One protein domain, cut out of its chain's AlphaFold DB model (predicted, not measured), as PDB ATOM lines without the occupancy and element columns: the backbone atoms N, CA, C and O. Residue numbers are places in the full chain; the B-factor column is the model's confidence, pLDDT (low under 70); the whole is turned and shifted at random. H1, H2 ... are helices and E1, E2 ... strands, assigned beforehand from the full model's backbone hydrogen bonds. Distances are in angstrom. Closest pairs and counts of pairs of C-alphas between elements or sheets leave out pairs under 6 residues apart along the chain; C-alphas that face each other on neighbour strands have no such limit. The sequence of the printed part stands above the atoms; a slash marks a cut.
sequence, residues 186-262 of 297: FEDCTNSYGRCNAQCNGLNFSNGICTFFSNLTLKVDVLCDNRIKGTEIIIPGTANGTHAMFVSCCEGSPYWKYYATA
ATOM      1  N   PHE A 186      29.882 -14.995  24.919       93.81
ATOM      2  CA  PHE A 186      30.815 -14.244  25.737       93.81
ATOM      3  C   PHE A 186      31.467 -13.125  24.929       93.81
ATOM      4  O   PHE A 186      31.437 -13.106  23.696       93.81
ATOM      5  N   GLU A 187      32.073 -12.187  25.656       93.69
ATOM      6  CA  GLU A 187      32.784 -11.034  25.098       93.69
ATOM      7  C   GLU A 187      33.854 -11.437  24.072       93.69
ATOM      8  O   GLU A 187      34.065 -10.745  23.082       93.69
ATOM      9  N   ASP A 188      34.488 -12.591  24.268       93.25
ATOM     10  CA  ASP A 188      35.534 -13.122  23.397       93.25
ATOM     11  C   ASP A 188      35.004 -13.956  22.221       93.25
ATOM     12  O   ASP A 188      35.746 -14.748  21.642       93.25
ATOM     13  N   CYS A 189      33.727 -13.792  21.870       94.62
ATOM     14  CA  CYS A 189      33.048 -14.512  20.795       94.62
ATOM     15  C   CYS A 189      32.892 -16.022  20.997       94.62
ATOM     16  O   CYS A 189      32.579 -16.737  20.038       94.62
ATOM     17  N   THR A 190      33.098 -16.520  22.217       94.88
ATOM     18  CA  THR A 190      32.910 -17.937  22.523       94.88
ATOM     19  C   THR A 190      31.542 -18.241  23.122       94.88
ATOM     20  O   THR A 190      30.839 -17.362  23.623       94.88
ATOM     21  N   ASN A 191      31.167 -19.514  23.054       92.19
ATOM     22  CA  ASN A 191      30.027 -20.098  23.744       92.19
ATOM     23  C   ASN A 191      30.433 -20.774  25.068       92.19
ATOM     24  O   ASN A 191      31.605 -20.767  25.449       92.19
ATOM     25  N   SER A 192      29.483 -21.425  25.750       90.56
ATOM     26  CA  SER A 192      29.681 -22.114  27.041       90.56
ATOM     27  C   SER A 192      30.755 -23.206  27.034       90.56
ATOM     28  O   SER A 192      31.247 -23.588  28.096       90.56
ATOM     29  N   TYR A 193      31.168 -23.674  25.856       86.69
ATOM     30  CA  TYR A 193      32.212 -24.680  25.679       86.69
ATOM     31  C   TYR A 193      33.574 -24.086  25.275       86.69
ATOM     32  O   TYR A 193      34.474 -24.838  24.895       86.69
ATOM     33  N   GLY A 194      33.738 -22.758  25.300       89.44
ATOM     34  CA  GLY A 194      34.964 -22.081  24.854       89.44
ATOM     35  C   GLY A 194      35.211 -22.206  23.345       89.44
ATOM     36  O   GLY A 194      36.350 -22.114  22.874       89.44
ATOM     37  N   ARG A 195      34.148 -22.470  22.576       89.56
ATOM     38  CA  ARG A 195      34.188 -22.572  21.114       89.56
ATOM     39  C   ARG A 195      33.644 -21.296  20.509       89.56
ATOM     40  O   ARG A 195      32.672 -20.743  21.010       89.56
ATOM     41  N   CYS A 196      34.248 -20.853  19.421       92.00
ATOM     42  CA  CYS A 196      33.774 -19.711  18.664       92.00
ATOM     43  C   CYS A 196      32.349 -19.922  18.174       92.00
ATOM     44  O   CYS A 196      32.022 -20.997  17.675       92.00
ATOM     45  N   ASN A 197      31.531 -18.885  18.289       92.69
ATOM     46  CA  ASN A 197      30.155 -18.903  17.828       92.69
ATOM     47  C   ASN A 197      29.923 -17.704  16.901       92.69
ATOM     48  O   ASN A 197      29.953 -16.548  17.329       92.69
ATOM     49  N   ALA A 198      29.692 -17.987  15.618       91.25
ATOM     50  CA  ALA A 198      29.472 -16.961  14.602       91.25
ATOM     51  C   ALA A 198      28.237 -16.092  14.896       91.25
ATOM     52  O   ALA A 198      28.202 -14.926  14.501       91.25
ATOM     53  N   GLN A 199      27.248 -16.617  15.630       90.88
ATOM     54  CA  GLN A 199      26.056 -15.867  16.035       90.88
ATOM     55  C   GLN A 199      26.368 -14.756  17.046       90.88
ATOM     56  O   GLN A 199      25.574 -13.830  17.196       90.88
ATOM     57  N   CYS A 200      27.522 -14.815  17.718       92.88
ATOM     58  CA  CYS A 200      27.945 -13.781  18.661       92.88
ATOM     59  C   CYS A 200      28.528 -12.539  17.974       92.88
ATOM     60  O   CYS A 200      28.740 -11.517  18.629       92.88
ATOM     61  N   ASN A 201      28.800 -12.611  16.667       92.69
ATOM     62  CA  ASN A 201      29.443 -11.538  15.922       92.69
ATOM     63  C   ASN A 201      28.603 -10.246  15.945       92.69
ATOM     64  O   ASN A 201      27.462 -10.223  15.489       92.69
ATOM     65  N   GLY A 202      29.192  -9.159  16.439       91.50
ATOM     66  CA  GLY A 202      28.570  -7.842  16.565       91.50
ATOM     67  C   GLY A 202      27.803  -7.610  17.870       91.50
ATOM     68  O   GLY A 202      27.226  -6.535  18.037       91.50
ATOM     69  N   LEU A 203      27.780  -8.570  18.801       93.44
ATOM     70  CA  LEU A 203      27.143  -8.372  20.103       93.44
ATOM     71  C   LEU A 203      27.979  -7.450  21.002       93.44
ATOM     72  O   LEU A 203      29.195  -7.615  21.132       93.44
ATOM     73  N   ASN A 204      27.301  -6.495  21.642       94.69
ATOM     74  CA  ASN A 204      27.896  -5.548  22.584       94.69
ATOM     75  C   ASN A 204      27.890  -6.115  24.007       94.69
ATOM     76  O   ASN A 204      26.856  -6.563  24.502       94.69
ATOM     77  N   PHE A 205      29.026  -5.995  24.683       93.44
ATOM     78  CA  PHE A 205      29.233  -6.349  26.082       93.44
ATOM     79  C   PHE A 205      29.772  -5.137  26.847       93.44
ATOM     80  O   PHE A 205      30.196  -4.145  26.256       93.44
ATOM     81  N   SER A 206      29.785  -5.208  28.179       93.00
ATOM     82  CA  SER A 206      30.227  -4.091  29.028       93.00
ATOM     83  C   SER A 206      31.668  -3.631  28.760       93.00
ATOM     84  O   SER A 206      31.977  -2.466  28.989       93.00
ATOM     85  N   ASN A 207      32.534  -4.523  28.271       87.50
ATOM     86  CA  ASN A 207      33.965  -4.268  28.078       87.50
ATOM     87  C   ASN A 207      34.392  -4.220  26.598       87.50
ATOM     88  O   ASN A 207      35.569  -4.017  26.306       87.50
ATOM     89  N   GLY A 208      33.462  -4.383  25.654       87.56
ATOM     90  CA  GLY A 208      33.810  -4.441  24.239       87.56
ATOM     91  C   GLY A 208      32.718  -5.037  23.367       87.56
ATOM     92  O   GLY A 208      31.593  -5.268  23.801       87.56
ATOM     93  N   ILE A 209      33.065  -5.280  22.110       90.69
ATOM     94  CA  ILE A 209      32.185  -5.898  21.120       90.69
ATOM     95  C   ILE A 209      32.852  -7.194  20.683       90.69
ATOM     96  O   ILE A 209      34.027  -7.179  20.316       90.69
ATOM     97  N   CYS A 210      32.110  -8.300  20.688       91.81
ATOM     98  CA  CYS A 210      32.580  -9.504  20.018       91.81
ATOM     99  C   CYS A 210      32.566  -9.246  18.508       91.81
ATOM    100  O   CYS A 210      31.504  -9.030  17.925       91.81
ATOM    101  N   THR A 211      33.724  -9.289  17.851       91.56
ATOM    102  CA  THR A 211      33.810  -9.134  16.395       91.56
ATOM    103  C   THR A 211      34.778 -10.131  15.786       91.56
ATOM    104  O   THR A 211      35.918 -10.244  16.231       91.56
ATOM    105  N   PHE A 212      34.355 -10.787  14.710       91.38
ATOM    106  CA  PHE A 212      35.247 -11.552  13.844       91.38
ATOM    107  C   PHE A 212      35.778 -10.663  12.716       91.38
ATOM    108  O   PHE A 212      35.068  -9.795  12.203       91.38
ATOM    109  N   PHE A 213      37.014 -10.908  12.278       87.00
ATOM    110  CA  PHE A 213      37.560 -10.256  11.090       87.00
ATOM    111  C   PHE A 213      36.881 -10.796   9.823       87.00
ATOM    112  O   PHE A 213      37.371 -11.721   9.184       87.00
ATOM    113  N   SER A 214      35.745 -10.225   9.439       81.88
ATOM    114  CA  SER A 214      35.008 -10.647   8.248       81.88
ATOM    115  C   SER A 214      34.768  -9.470   7.306       81.88
ATOM    116  O   SER A 214      34.465  -8.359   7.731       81.88
ATOM    117  N   ASN A 215      34.896  -9.710   6.001       81.56
ATOM    118  CA  ASN A 215      34.541  -8.759   4.948       81.56
ATOM    119  C   ASN A 215      33.637  -9.434   3.893       81.56
ATOM    120  O   ASN A 215      32.982 -10.447   4.168       81.56
ATOM    121  N   LEU A 216      33.513  -8.846   2.698       74.19
ATOM    122  CA  LEU A 216      32.670  -9.412   1.636       74.19
ATOM    123  C   LEU A 216      33.182 -10.771   1.132       74.19
ATOM    124  O   LEU A 216      32.370 -11.602   0.735       74.19
ATOM    125  N   THR A 217      34.491 -11.020   1.208       75.69
ATOM    126  CA  THR A 217      35.148 -12.205   0.635       75.69
ATOM    127  C   THR A 217      35.666 -13.166   1.709       75.69
ATOM    128  O   THR A 217      35.604 -14.379   1.535       75.69
ATOM    129  N   LEU A 218      36.149 -12.647   2.840       82.44
ATOM    130  CA  LEU A 218      36.566 -13.438   3.998       82.44
ATOM    131  C   LEU A 218      35.433 -13.517   5.019       82.44
ATOM    132  O   LEU A 218      35.036 -12.500   5.583       82.44
ATOM    133  N   LYS A 219      34.960 -14.731   5.301       87.88
ATOM    134  CA  LYS A 219      33.986 -15.022   6.361       87.88
ATOM    135  C   LYS A 219      34.666 -15.775   7.504       87.88
ATOM    136  O   LYS A 219      34.533 -16.992   7.607       87.88
ATOM    137  N   VAL A 220      35.478 -15.078   8.304       88.94
ATOM    138  CA  VAL A 220      36.226 -15.707   9.412       88.94
ATOM    139  C   VAL A 220      35.283 -16.237  10.482       88.94
ATOM    140  O   VAL A 220      35.534 -17.310  11.011       88.94
ATOM    141  N   ASP A 221      34.184 -15.537  10.742       89.31
ATOM    142  CA  ASP A 221      33.066 -16.008  11.563       89.31
ATOM    143  C   ASP A 221      32.614 -17.416  11.153       89.31
ATOM    144  O   ASP A 221      32.628 -18.328  11.971       89.31
ATOM    145  N   VAL A 222      32.338 -17.632   9.865       88.88
ATOM    146  CA  VAL A 222      31.929 -18.948   9.342       88.88
ATOM    147  C   VAL A 222      33.059 -19.974   9.428       88.88
ATOM    148  O   VAL A 222      32.828 -21.132   9.759       88.88
ATOM    149  N   LEU A 223      34.296 -19.571   9.129       84.94
ATOM    150  CA  LEU A 223      35.445 -20.477   9.176       84.94
ATOM    151  C   LEU A 223      35.816 -20.893  10.603       84.94
ATOM    152  O   LEU A 223      36.380 -21.968  10.796       84.94
ATOM    153  N   CYS A 224      35.566 -20.038  11.586       87.25
ATOM    154  CA  CYS A 224      35.882 -20.292  12.982       87.25
ATOM    155  C   CYS A 224      34.709 -20.839  13.777       87.25
ATOM    156  O   CYS A 224      34.942 -21.321  14.882       87.25
ATOM    157  N   ASP A 225      33.495 -20.818  13.232       88.69
ATOM    158  CA  ASP A 225      32.316 -21.334  13.909       88.69
ATOM    159  C   ASP A 225      32.549 -22.752  14.442       88.69
ATOM    160  O   ASP A 225      33.079 -23.638  13.764       88.69
ATOM    161  N   ASN A 226      32.201 -22.944  15.711       84.81
ATOM    162  CA  ASN A 226      32.391 -24.173  16.461       84.81
ATOM    163  C   ASN A 226      33.837 -24.688  16.540       84.81
ATOM    164  O   ASN A 226      34.044 -25.856  16.878       84.81
ATOM    165  N   ARG A 227      34.863 -23.864  16.302       84.06
ATOM    166  CA  ARG A 227      36.268 -24.193  16.609       84.06
ATOM    167  C   ARG A 227      36.635 -23.716  18.008       84.06
ATOM    168  O   ARG A 227      36.101 -22.726  18.490       84.06
ATOM    169  N   ILE A 228      37.544 -24.428  18.673       84.44
ATOM    170  CA  ILE A 228      38.073 -23.995  19.973       84.44
ATOM    171  C   ILE A 228      38.789 -22.654  19.780       84.44
ATOM    172  O   ILE A 228      39.512 -22.479  18.793       84.44
ATOM    173  N   LYS A 229      38.588 -21.709  20.699       86.12
ATOM    174  CA  LYS A 229      39.328 -20.443  20.692       86.12
ATOM    175  C   LYS A 229      40.838 -20.692  20.619       86.12
ATOM    176  O   LYS A 229      41.347 -21.615  21.248       86.12
ATOM    177  N   GLY A 230      41.549 -19.898  19.825       82.06
ATOM    178  CA  GLY A 230      42.983 -20.083  19.598       82.06
ATOM    179  C   GLY A 230      43.323 -21.103  18.504       82.06
ATOM    180  O   GLY A 230      44.493 -21.284  18.169       82.06
ATOM    181  N   THR A 231      42.330 -21.800  17.931       80.06
ATOM    182  CA  THR A 231      42.582 -22.720  16.810       80.06
ATOM    183  C   THR A 231      43.083 -21.919  15.611       80.06
ATOM    184  O   THR A 231      42.335 -21.129  15.039       80.06
ATOM    185  N   GLU A 232      44.331 -22.148  15.207       80.38
ATOM    186  CA  GLU A 232      44.883 -21.572  13.983       80.38
ATOM    187  C   GLU A 232      44.329 -22.276  12.746       80.38
ATOM    188  O   GLU A 232      44.365 -23.504  12.631       80.38
ATOM    189  N   ILE A 233      43.852 -21.486  11.789       74.62
ATOM    190  CA  ILE A 233      43.270 -21.990  10.546       74.62
ATOM    191  C   ILE A 233      43.872 -21.252   9.354       74.62
ATOM    192  O   ILE A 233      44.174 -20.063   9.438       74.62
ATOM    193  N   ILE A 234      44.031 -21.952   8.232       75.88
ATOM    194  CA  ILE A 234      44.457 -21.342   6.969       75.88
ATOM    195  C   ILE A 234      43.239 -20.718   6.290       75.88
ATOM    196  O   ILE A 234      42.208 -21.376   6.142       75.88
ATOM    197  N   ILE A 235      43.365 -19.474   5.832       81.69
ATOM    198  CA  ILE A 235      42.328 -18.813   5.041       81.69
ATOM    199  C   ILE A 235      42.337 -19.406   3.623       81.69
ATOM    200  O   ILE A 235      43.362 -19.316   2.929       81.69
ATOM    201  N   PRO A 236      41.217 -19.994   3.161       76.44
ATOM    202  CA  PRO A 236      41.132 -20.594   1.834       76.44
ATOM    203  C   PRO A 236      41.536 -19.616   0.724       76.44
ATOM    204  O   PRO A 236      41.176 -18.442   0.753       76.44
ATOM    205  N   GLY A 237      42.295 -20.104  -0.260       79.31
ATOM    206  CA  GLY A 237      42.731 -19.310  -1.416       79.31
ATOM    207  C   GLY A 237      43.943 -18.397  -1.186       79.31
ATOM    208  O   GLY A 237      44.379 -17.745  -2.126       79.31
ATOM    209  N   THR A 238      44.522 -18.361   0.020       80.94
ATOM    210  CA  THR A 238      45.702 -17.515   0.324       80.94
ATOM    211  C   THR A 238      47.038 -18.262   0.285       80.94
ATOM    212  O   THR A 238      48.102 -17.656   0.393       80.94
ATOM    213  N   ALA A 239      46.990 -19.584   0.136       73.06
ATOM    214  CA  ALA A 239      48.148 -20.467   0.100       73.06
ATOM    215  C   ALA A 239      48.972 -20.313  -1.190       73.06
ATOM    216  O   ALA A 239      48.438 -20.470  -2.284       73.06
ATOM    217  N   ASN A 240      50.288 -20.093  -1.059       68.69
ATOM    218  CA  ASN A 240      51.230 -19.975  -2.183       68.69
ATOM    219  C   ASN A 240      52.469 -20.884  -2.024       68.69
ATOM    220  O   ASN A 240      53.613 -20.473  -2.213       68.69
ATOM    221  N   GLY A 241      52.267 -22.120  -1.560       61.06
ATOM    222  CA  GLY A 241      53.324 -23.140  -1.471       61.06
ATOM    223  C   GLY A 241      54.309 -22.988  -0.304       61.06
ATOM    224  O   GLY A 241      54.900 -23.967   0.129       61.06
ATOM    225  N   THR A 242      54.490 -21.796   0.249       54.38
ATOM    226  CA  THR A 242      55.399 -21.569   1.394       54.38
ATOM    227  C   THR A 242      54.755 -20.761   2.514       54.38
ATOM    228  O   THR A 242      55.252 -20.754   3.637       54.38
ATOM    229  N   HIS A 243      53.664 -20.055   2.210       67.56
ATOM    230  CA  HIS A 243      52.962 -19.174   3.134       67.56
ATOM    231  C   HIS A 243      51.506 -19.035   2.767       67.56
ATOM    232  O   HIS A 243      51.132 -19.166   1.598       67.56
ATOM    233  N   ALA A 244      50.701 -18.776   3.785       76.62
ATOM    234  CA  ALA A 244      49.295 -18.457   3.663       76.62
ATOM    235  C   ALA A 244      48.940 -17.407   4.712       76.62
ATOM    236  O   ALA A 244      49.718 -17.137   5.637       76.62
ATOM    237  N   MET A 245      47.746 -16.845   4.575       81.56
ATOM    238  CA  MET A 245      47.139 -16.115   5.670       81.56
ATOM    239  C   MET A 245      46.525 -17.113   6.645       81.56
ATOM    240  O   MET A 245      45.786 -18.020   6.253       81.56
ATOM    241  N   PHE A 246      46.832 -16.922   7.916       84.19
ATOM    242  CA  PHE A 246      46.245 -17.642   9.027       84.19
ATOM    243  C   PHE A 246      45.359 -16.698   9.822       84.19
ATOM    244  O   PHE A 246      45.520 -15.479   9.772       84.19
ATOM    245  N   VAL A 247      44.433 -17.272  10.574       86.31
ATOM    246  CA  VAL A 247      43.721 -16.565  11.632       86.31
ATOM    247  C   VAL A 247      43.602 -17.489  12.834       86.31
ATOM    248  O   VAL A 247      43.406 -18.696  12.673       86.31
ATOM    249  N   SER A 248      43.768 -16.921  14.025       89.06
ATOM    250  CA  SER A 248      43.504 -17.615  15.279       89.06
ATOM    251  C   SER A 248      42.025 -17.434  15.614       89.06
ATOM    252  O   SER A 248      41.512 -16.317  15.638       89.06
ATOM    253  N   CYS A 249      41.283 -18.525  15.774       88.62
ATOM    254  CA  CYS A 249      39.840 -18.423  15.942       88.62
ATOM    255  C   CYS A 249      39.454 -17.706  17.242       88.62
ATOM    256  O   CYS A 249      39.998 -18.008  18.303       88.62
ATOM    257  N   CYS A 250      38.491 -16.778  17.138       90.88
ATOM    258  CA  CYS A 250      38.088 -15.840  18.198       90.88
ATOM    259  C   CYS A 250      39.193 -14.882  18.656       90.88
ATOM    260  O   CYS A 250      39.101 -14.284  19.727       90.88
ATOM    261  N   GLU A 251      40.249 -14.733  17.860       86.88
ATOM    262  CA  GLU A 251      41.398 -13.927  18.229       86.88
ATOM    263  C   GLU A 251      41.886 -13.079  17.061       86.88
ATOM    264  O   GLU A 251      42.218 -13.566  15.981       86.88
ATOM    265  N   GLY A 252      42.019 -11.783  17.334       80.06
ATOM    266  CA  GLY A 252      42.794 -10.870  16.509       80.06
ATOM    267  C   GLY A 252      42.372 -10.790  15.039       80.06
ATOM    268  O   GLY A 252      41.250 -11.089  14.638       80.06
ATOM    269  N   SER A 253      43.305 -10.292  14.231       88.06
ATOM    270  CA  SER A 253      43.166 -10.172  12.778       88.06
ATOM    271  C   SER A 253      44.019 -11.231  12.076       88.06
ATOM    272  O   SER A 253      45.008 -11.691  12.651       88.06
ATOM    273  N   PRO A 254      43.692 -11.602  10.827       90.56
ATOM    274  CA  PRO A 254      44.523 -12.485  10.030       90.56
ATOM    275  C   PRO A 254      45.965 -12.001   9.894       90.56
ATOM    276  O   PRO A 254      46.222 -10.803   9.777       90.56
ATOM    277  N   TYR A 255      46.899 -12.942   9.826       86.75
ATOM    278  CA  TYR A 255      48.327 -12.672   9.693       86.75
ATOM    279  C   TYR A 255      48.990 -13.648   8.722       86.75
ATOM    280  O   TYR A 255      48.536 -14.773   8.519       86.75
ATOM    281  N   TRP A 256      50.087 -13.215   8.106       83.94
ATOM    282  CA  TRP A 256      50.890 -14.076   7.244       83.94
ATOM    283  C   TRP A 256      51.785 -14.981   8.080       83.94
ATOM    284  O   TRP A 256      52.484 -14.518   8.981       83.94
ATOM    285  N   LYS A 257      51.800 -16.271   7.746       76.94
ATOM    286  CA  LYS A 257      52.673 -17.254   8.388       76.94
ATOM    287  C   LYS A 257      53.290 -18.151   7.325       76.94
ATOM    288  O   LYS A 257      52.600 -18.647   6.429       76.94
ATOM    289  N   TYR A 258      54.598 -18.360   7.445       68.19
ATOM    290  CA  TYR A 258      55.302 -19.395   6.700       68.19
ATOM    291  C   TYR A 258      54.777 -20.756   7.163       68.19
ATOM    292  O   TYR A 258      54.692 -21.019   8.364       68.19
ATOM    293  N   TYR A 259      54.447 -21.634   6.226       48.34
ATOM    294  CA  TYR A 259      54.102 -23.016   6.524       48.34
ATOM    295  C   TYR A 259      54.770 -23.939   5.508       48.34
ATOM    296  O   TYR A 259      54.942 -23.602   4.338       48.34
ATOM    297  N   ALA A 260      55.189 -25.115   5.967       41.62
ATOM    298  CA  ALA A 260      55.793 -26.094   5.083       41.62
ATOM    299  C   ALA A 260      54.714 -26.719   4.190       41.62
ATOM    300  O   ALA A 260      53.688 -27.184   4.691       41.62
ATOM    301  N   THR A 261      54.960 -26.775   2.881       38.75
ATOM    302  CA  THR A 261      54.228 -27.674   1.983       38.75
ATOM    303  C   THR A 261      55.121 -28.838   1.585       38.75
ATOM    304  O   THR A 261      56.327 -28.682   1.392       38.75
ATOM    305  N   ALA A 262      54.525 -30.020   1.467       36.53
ATOM    306  CA  ALA A 262      55.159 -31.166   0.839       36.53
ATOM    307  C   ALA A 262      54.530 -31.345  -0.545       36.53
ATOM    308  O   ALA A 262      53.340 -31.637  -0.659       36.53
TER     309      ALA A 262
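What this domain is: This is residues 186 to 262 of the 297 residues of the protein "Carboxypeptidase regulatory-like domain-containing protein" of bacterium (UniProt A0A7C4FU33). Little of this domain is regular: a small, twisted sheet of three strands makes one end, and loops in residues 186 to 211 make the other, with one short helix between. The 77 printed residues hold H1, E1, E2 and E3 in that order, 22 residues in named elements, class mixed. The antiparallel sheet, E1 - E2 - E3, is a meander, each strand the neighbour of the one before. The whole is compact, radius of gyration of the C-alphas 13.1 A, yet elongated, 44 by 26 by 18 A.

Where its parts are: E3, residues 251 to 258, spans 18.9 A, ends at C-alpha 258 (55.302, -19.395, 6.700) and bends by 67 degrees at residue 254. E2 is residues 243 to 248, 15.5 A; E1 is residues 232 to 234, 7.0 A. H1, residues 220 to 224, 5.8 A, begins at C-alpha 220 (36.226, -15.707, 9.412).

How they stand to each other: Hairpin E2 and E3 has N 246 and O 255 within hydrogen-bond range, 2.8 A. Hairpin E1 and E2 has N 233 and O 247 at 3.0 A. H1, its O i to N i+4 pair within range, only grazes the sheet; its closest C-alphas to E2 are Val 220 and Val 247, 7.9 A.

The domain as a whole: The C-alphas farthest apart, Ser 206 and Ala 262, are 46.4 A apart. The printed part has no cut and no long link. Residues 240 to 243 and 258 to 262 have pLDDT under 70.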